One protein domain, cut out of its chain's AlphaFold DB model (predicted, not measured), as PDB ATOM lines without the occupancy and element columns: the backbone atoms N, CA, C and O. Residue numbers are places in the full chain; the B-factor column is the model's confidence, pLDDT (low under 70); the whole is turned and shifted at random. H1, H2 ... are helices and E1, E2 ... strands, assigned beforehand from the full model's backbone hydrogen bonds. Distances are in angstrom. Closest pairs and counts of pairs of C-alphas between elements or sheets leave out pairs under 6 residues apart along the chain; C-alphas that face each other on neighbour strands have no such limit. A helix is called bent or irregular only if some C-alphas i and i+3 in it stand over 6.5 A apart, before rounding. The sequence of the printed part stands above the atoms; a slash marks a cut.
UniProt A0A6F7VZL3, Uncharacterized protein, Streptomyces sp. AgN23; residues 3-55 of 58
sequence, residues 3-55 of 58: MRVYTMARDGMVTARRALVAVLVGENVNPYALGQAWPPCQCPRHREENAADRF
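This is residues 3 to 55 of the 58 residues of an uncharacterized protein of Streptomyces sp. AgN23 (UniProt A0A6F7VZL3). The model shows a two-strand hairpin, E1 and E2, from whose end a long stretch without a named element folds back along the length of the hairpin to a single short helix, H1, set crosswise at one end of the whole. The far end is the bend of that stretch near Gly 26, and residues 43 to 48, of which 44 to 48 belong to H1, stick out free. The printed part has 53 residues, with two named strands and then one named helix, in the order E1, E2, H1; the sheet, E1 - E2, is antiparallel. The class is mixed, helices and strands, with 25 residues, under half, in named elements. The whole is loose, with a radius of gyration of the C-alphas of 13.5 A, and elongated, spanning 38 by 25 by 18 A.

Find C-alpha 3 at (122.989, 105.679, 111.408); there E1 begins, and it runs through residues 3 to 8, 15.9 A from first to last C-alpha. Then look at C-alpha 14 at (113.732, 101.781, 123.439), where E2 begins; it takes residues 14 to 22 and is 21.0 A long. Residues 23 to 43 hold no named element. H1 follows with residues 44 to 53, 15.1 A long, and ends at C-alpha 53 at (107.896, 84.845, 109.037). H1 is irregular: C-alphas 45 and 48 are 7.5 A apart.

Start with the hairpin of E1 and E2, neighbour strands that are antiparallel, with 164 degrees between their N-to-C directions. Among the C-alphas that face each other you find those of Met 8 and Val 14, 4.4 A apart, and those of Met 3 and Val 21, 5.1 A apart. Look at N 7 and O 16, 2.8 A apart, and N 3 and O 21, 2.9 A apart; both pairs are within hydrogen-bond range. E1 and H1 are apart, with no C-alpha of the one within 8 A of the other. Inside H1, 4 of 6 pairs of O i and N i+4 are within hydrogen-bond range.

The two C-alphas farthest apart are those of Gly 26 and Glu 48, at 38.4 A; those of Met 3 and Phe 55, the first and last printed, are 27.4 A apart. The printed part runs from residue 3 to 55 with no cut. The link from E1 to E2, 5 residues, is tight, and the link from E2 to H1, 21 residues, is long. In the B-factor column the mean pLDDT of the printed part is 75.7; look for values under 70 at residues 31 to 33, 35 to 36 and 52 to 55.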
ATOM      1  N   MET A   3     124.407 105.661 111.040       79.75
ATOM      2  CA  MET A   3     122.989 105.679 111.408       79.75
ATOM      3  C   MET A   3     122.701 104.551 112.403       79.75
ATOM      4  O   MET A   3     123.166 103.423 112.230       79.75
ATOM      5  N   ARG A   4     121.943 104.852 113.464       79.88
ATOM      6  CA  ARG A   4     121.540 103.880 114.494       79.88
ATOM      7  C   ARG A   4     120.038 103.636 114.408       79.88
ATOM      8  O   ARG A   4     119.273 104.594 114.437       79.88
ATOM      9  N   VAL A   5     119.626 102.370 114.332       80.00
ATOM     10  CA  VAL A   5     118.206 101.995 114.236       80.00
ATOM     11  C   VAL A   5     117.736 101.346 115.535       80.00
ATOM     12  O   VAL A   5     118.315 100.358 116.000       80.00
ATOM     13  N   TYR A   6     116.656 101.889 116.098       79.75
ATOM     14  CA  TYR A   6     116.045 101.442 117.348       79.75
ATOM     15  C   TYR A   6     114.579 101.046 117.142       79.75
ATOM     16  O   TYR A   6     113.911 101.507 116.220       79.75
ATOM     17  N   THR A   7     114.075 100.183 118.020       79.38
ATOM     18  CA  THR A   7     112.639  99.927 118.200       79.38
ATOM     19  C   THR A   7     112.190 100.645 119.451       79.38
ATOM     20  O   THR A   7     112.866 100.522 120.468       79.38
ATOM     21  N   MET A   8     111.063 101.345 119.389       84.12
ATOM     22  CA  MET A   8     110.454 101.983 120.552       84.12
ATOM     23  C   MET A   8     109.138 101.289 120.909       84.12
ATOM     24  O   MET A   8     108.410 100.831 120.024       84.12
ATOM     25  N   ALA A   9     108.855 101.185 122.202       80.94
ATOM     26  CA  ALA A   9     107.545 100.847 122.734       80.94
ATOM     27  C   ALA A   9     106.600 102.055 122.646       80.94
ATOM     28  O   ALA A   9     107.004 103.173 122.323       80.94
ATOM     29  N   ARG A  10     105.307 101.818 122.901       81.56
ATOM     30  CA  ARG A  10     104.269 102.864 122.824       81.56
ATOM     31  C   ARG A  10     104.469 103.993 123.836       81.56
ATOM     32  O   ARG A  10     103.990 105.091 123.600       81.56
ATOM     33  N   ASP A  11     105.153 103.710 124.936       89.44
ATOM     34  CA  ASP A  11     105.524 104.656 125.991       89.44
ATOM     35  C   ASP A  11     106.793 105.467 125.660       89.44
ATOM     36  O   ASP A  11     107.229 106.285 126.462       89.44
ATOM     37  N   GLY A  12     107.390 105.254 124.481       84.62
ATOM     38  CA  GLY A  12     108.610 105.932 124.042       84.62
ATOM     39  C   GLY A  12     109.909 105.253 124.482       84.62
ATOM     40  O   GLY A  12     110.987 105.727 124.120       84.62
ATOM     41  N   MET A  13     109.851 104.130 125.207       88.19
ATOM     42  CA  MET A  13     111.049 103.416 125.661       88.19
ATOM     43  C   MET A  13     111.687 102.604 124.530       88.19
ATOM     44  O   MET A  13     111.000 101.937 123.759       88.19
ATOM     45  N   VAL A  14     113.017 102.603 124.430       84.19
ATOM     46  CA  VAL A  14     113.732 101.781 123.439       84.19
ATOM     47  C   VAL A  14     113.718 100.313 123.868       84.19
ATOM     48  O   VAL A  14     114.254  99.966 124.914       84.19
ATOM     49  N   THR A  15     113.158  99.437 123.035       83.25
ATOM     50  CA  THR A  15     113.000  98.002 123.334       83.25
ATOM     51  C   THR A  15     113.993  97.103 122.612       83.25
ATOM     52  O   THR A  15     114.248  95.991 123.063       83.25
ATOM     53  N   ALA A  16     114.572  97.554 121.496       78.56
ATOM     54  CA  ALA A  16     115.614  96.803 120.799       78.56
ATOM     55  C   ALA A  16     116.514  97.712 119.959       78.56
ATOM     56  O   ALA A  16     116.030  98.588 119.235       78.56
ATOM     57  N   ARG A  17     117.823  97.446 119.985       73.25
ATOM     58  CA  ARG A  17     118.803  98.008 119.048       73.25
ATOM     59  C   ARG A  17     118.926  97.066 117.852       73.25
ATOM     60  O   ARG A  17     119.314  95.920 118.035       73.25
ATOM     61  N   ARG A  18     118.585  97.536 116.649       72.75
ATOM     62  CA  ARG A  18     118.522  96.676 115.454       72.75
ATOM     63  C   ARG A  18     119.796  96.668 114.632       72.75
ATOM     64  O   ARG A  18     120.266  95.602 114.265       72.75
ATOM     65  N   ALA A  19     120.344  97.841 114.331       74.31
ATOM     66  CA  ALA A  19     121.480  97.931 113.426       74.31
ATOM     67  C   ALA A  19     122.305  99.201 113.640       74.31
ATOM     68  O   ALA A  19     121.803 100.240 114.088       74.31
ATOM     69  N   LEU A  20     123.583  99.094 113.278       75.00
ATOM     70  CA  LEU A  20     124.483 100.205 113.000       75.00
ATOM     71  C   LEU A  20     124.779 100.175 111.501       75.00
ATOM     72  O   LEU A  20     125.323  99.189 111.013       75.00
ATOM     73  N   VAL A  21     124.422 101.235 110.782       75.88
ATOM     74  CA  VAL A  21     124.681 101.357 109.342       75.88
ATOM     75  C   VAL A  21     125.806 102.366 109.147       75.88
ATOM     76  O   VAL A  21     125.669 103.532 109.530       75.88
ATOM     77  N   ALA A  22     126.924 101.916 108.579       76.38
ATOM     78  CA  ALA A  22     127.981 102.801 108.110       76.38
ATOM     79  C   ALA A  22     127.588 103.350 106.732       76.38
ATOM     80  O   ALA A  22     127.223 102.587 105.847       76.38
ATOM     81  N   VAL A  23     127.631 104.670 106.573       73.50
ATOM     82  CA  VAL A  23     127.368 105.357 105.303       73.50
ATOM     83  C   VAL A  23     128.635 106.113 104.933       73.50
ATOM     84  O   VAL A  23     128.995 107.080 105.618       73.50
ATOM     85  N   LEU A  24     129.342 105.662 103.902       79.81
ATOM     86  CA  LEU A  24     130.560 106.317 103.428       79.81
ATOM     87  C   LEU A  24     130.212 107.480 102.486       79.81
ATOM     88  O   LEU A  24     129.190 107.475 101.804       79.81
ATOM     89  N   VAL A  25     131.038 108.528 102.489       73.50
ATOM     90  CA  VAL A  25     130.835 109.692 101.612       73.50
ATOM     91  C   VAL A  25     131.076 109.266 100.162       73.50
ATOM     92  O   VAL A  25     132.112 108.681  99.867       73.50
ATOM     93  N   GLY A  26     130.127 109.563  99.270       75.69
ATOM     94  CA  GLY A  26     130.184 109.188  97.851       75.69
ATOM     95  C   GLY A  26     129.581 107.817  97.522       75.69
ATOM     96  O   GLY A  26     129.458 107.479  96.348       75.69
ATOM     97  N   GLU A  27     129.159 107.047  98.527       76.31
ATOM     98  CA  GLU A  27     128.510 105.752  98.330       76.31
ATOM     99  C   GLU A  27     126.993 105.933  98.161       76.31
ATOM    100  O   GLU A  27     126.330 106.569  98.986       76.31
ATOM    101  N   ASN A  28     126.421 105.381  97.085       71.06
ATOM    102  CA  ASN A  28     124.975 105.406  96.869       71.06
ATOM    103  C   ASN A  28     124.316 104.324  97.735       71.06
ATOM    104  O   ASN A  28     124.080 103.195  97.301       71.06
ATOM    105  N   VAL A  29     124.082 104.654  99.005       71.69
ATOM    106  CA  VAL A  29     123.439 103.744  99.950       71.69
ATOM    107  C   VAL A  29     121.958 103.657  99.612       71.69
ATOM    108  O   VAL A  29     121.205 104.584  99.899       71.69
ATOM    109  N   ASN A  30     121.528 102.529  99.042       71.31
ATOM    110  CA  ASN A  30     120.110 102.235  98.857       71.31
ATOM    111  C   ASN A  30     119.469 101.911 100.225       71.31
ATOM    112  O   ASN A  30     119.677 100.810 100.746       71.31
ATOM    113  N   PRO A  31     118.642 102.801 100.805       64.62
ATOM    114  CA  PRO A  31     118.062 102.582 102.130       64.62
ATOM    115  C   PRO A  31     117.089 101.396 102.155       64.62
ATOM    116  O   PRO A  31     116.867 100.798 103.210       64.62
ATOM    117  N   TYR A  32     116.531 101.037 100.993       64.38
ATOM    118  CA  TYR A  32     115.611  99.915 100.823       64.38
ATOM    119  C   TYR A  32     116.335  98.565 100.722       64.38
ATOM    120  O   TYR A  32     115.755  97.542 101.075       64.38
ATOM    121  N   ALA A  33     117.615  98.548 100.328       66.44
ATOM    122  CA  ALA A  33     118.445  97.338 100.385       66.44
ATOM    123  C   ALA A  33     118.816  96.955 101.831       66.44
ATOM    124  O   ALA A  33     119.146  95.805 102.115       66.44
ATOM    125  N   LEU A  34     118.689  97.891 102.777       70.31
ATOM    126  CA  LEU A  34     118.923  97.677 104.207       70.31
ATOM    127  C   LEU A  34     117.713  97.049 104.917       70.31
ATOM    128  O   LEU A  34     117.514  97.282 106.105       70.31
ATOM    129  N   GLY A  35     116.895  96.246 104.227       66.81
ATOM    130  CA  GLY A  35     115.674  95.645 104.784       66.81
ATOM    131  C   GLY A  35     115.881  94.915 106.120       66.81
ATOM    132  O   GLY A  35     114.997  94.921 106.969       66.81
ATOM    133  N   GLN A  36     117.077  94.363 106.348       66.19
ATOM    134  CA  GLN A  36     117.464  93.670 107.586       66.19
ATOM    135  C   GLN A  36     117.731  94.633 108.759       66.19
ATOM    136  O   GLN A  36     117.647  94.244 109.923       66.19
ATOM    137  N   ALA A  37     118.063  95.894 108.465       73.56
ATOM    138  CA  ALA A  37     118.302  96.931 109.465       73.56
ATOM    139  C   ALA A  37     116.994  97.507 110.032       73.56
ATOM    140  O   ALA A  37     116.986  98.056 111.138       73.56
ATOM    141  N   TRP A  38     115.888  97.374 109.293       73.69
ATOM    142  CA  TRP A  38     114.585  97.921 109.652       73.69
ATOM    143  C   TRP A  38     113.698  96.889 110.373       73.69
ATOM    144  O   TRP A  38     113.824  95.684 110.157       73.69
ATOM    145  N   PRO A  39     112.773  97.327 111.252       73.19
ATOM    146  CA  PRO A  39     111.691  96.460 111.717       73.19
ATOM    147  C   PRO A  39     110.923  95.828 110.557       73.19
ATOM    148  O   PRO A  39     110.641  96.535 109.588       73.19
ATOM    149  N   PRO A  40     110.414  94.591 110.711       76.69
ATOM    150  CA  PRO A  40     109.313  94.152 109.868       76.69
ATOM    151  C   PRO A  40     108.122  95.107 110.030       76.69
ATOM    152  O   PRO A  40     107.830  95.563 111.146       76.69
ATOM    153  N   CYS A  41     107.440  95.404 108.924       77.75
ATOM    154  CA  CYS A  41     106.328  96.349 108.892       77.75
ATOM    155  C   CYS A  41     105.237  95.948 109.900       77.75
ATOM    156  O   CYS A  41     104.738  94.825 109.890       77.75
ATOM    157  N   GLN A  42     104.866  96.877 110.786       76.56
ATOM    158  CA  GLN A  42     103.891  96.633 111.858       76.56
ATOM    159  C   GLN A  42     102.468  97.093 111.511       76.56
ATOM    160  O   GLN A  42     101.592  97.040 112.385       76.56
ATOM    161  N   CYS A  43     102.227  97.573 110.283       83.38
ATOM    162  CA  CYS A  43     100.893  98.003 109.876       83.38
ATOM    163  C   CYS A  43      99.930  96.802 109.869       83.38
ATOM    164  O   CYS A  43     100.370  95.684 109.592       83.38
ATOM    165  N   PRO A  44      98.630  97.002 110.155       82.50
ATOM    166  CA  PRO A  44      97.669  95.902 110.256       82.50
ATOM    167  C   PRO A  44      97.689  94.965 109.044       82.50
ATOM    168  O   PRO A  44      97.619  93.756 109.208       82.50
ATOM    169  N   ARG A  45      97.899  95.524 107.846       84.75
ATOM    170  CA  ARG A  45      97.960  94.783 106.582       84.75
ATOM    171  C   ARG A  45      99.096  93.759 106.508       84.75
ATOM    172  O   ARG A  45      98.901  92.705 105.928       84.75
ATOM    173  N   HIS A  46     100.271  94.072 107.055       82.88
ATOM    174  CA  HIS A  46     101.462  93.217 106.938       82.88
ATOM    175  C   HIS A  46     101.877  92.591 108.278       82.88
ATOM    176  O   HIS A  46     102.845  91.836 108.337       82.88
ATOM    177  N   ARG A  47     101.191  92.916 109.382       82.81
ATOM    178  CA  ARG A  47     101.570  92.464 110.726       82.81
ATOM    179  C   ARG A  47     101.521  90.943 110.863       82.81
ATOM    180  O   ARG A  47     102.450  90.376 111.429       82.81
ATOM    181  N   GLU A  48     100.445  90.310 110.403       82.62
ATOM    182  CA  GLU A  48     100.212  88.869 110.589       82.62
ATOM    183  C   GLU A  48     101.199  88.024 109.776       82.62
ATOM    184  O   GLU A  48     101.842  87.128 110.317       82.62
ATOM    185  N   GLU A  49     101.410  88.390 108.512       80.12
ATOM    186  CA  GLU A  49     102.402  87.769 107.629       80.12
ATOM    187  C   GLU A  49     103.822  87.863 108.214       80.12
ATOM    188  O   GLU A  49     104.519  86.859 108.360       80.12
ATOM    189  N   ASN A  50     104.221  89.054 108.670       76.94
ATOM    190  CA  ASN A  50     105.525  89.262 109.300       76.94
ATOM    191  C   ASN A  50     105.674  88.553 110.659       76.94
ATOM    192  O   ASN A  50     106.795  88.269 111.089       76.94
ATOM    193  N   ALA A  51     104.573  88.308 111.376       71.56
ATOM    194  CA  ALA A  51     104.598  87.557 112.629       71.56
ATOM    195  C   ALA A  51     104.872  86.069 112.377       71.56
ATOM    196  O   ALA A  51     105.629  85.467 113.134       71.56
ATOM    197  N   ALA A  52     104.319  85.503 111.302       66.31
ATOM    198  CA  ALA A  52     104.591  84.129 110.891       66.31
ATOM    199  C   ALA A  52     106.034  83.950 110.383       66.31
ATOM    200  O   ALA A  52     106.701  82.976 110.736       66.31
ATOM    201  N   ASP A  53     106.546  84.915 109.615       62.97
ATOM    202  CA  ASP A  53     107.896  84.845 109.037       62.97
ATOM    203  C   ASP A  53     109.017  84.984 110.089       62.97
ATOM    204  O   ASP A  53     110.118  84.456 109.931       62.97
ATOM    205  N   ARG A  54     108.719  85.608 111.240       56.69
ATOM    206  CA  ARG A  54     109.632  85.666 112.398       56.69
ATOM    207  C   ARG A  54     110.018  84.295 112.955       56.69
ATOM    208  O   ARG A  54     111.110  84.179 113.497       56.69
ATOM    209  N   PHE A  55     109.153  83.287 112.837       53.00
ATOM    210  CA  PHE A  55     109.404  81.940 113.366       53.00
ATOM    211  C   PHE A  55     110.055  80.993 112.350       53.00
ATOM    212  O   PHE A  55     110.489  79.911 112.730       53.00
TER     213      PHE A  55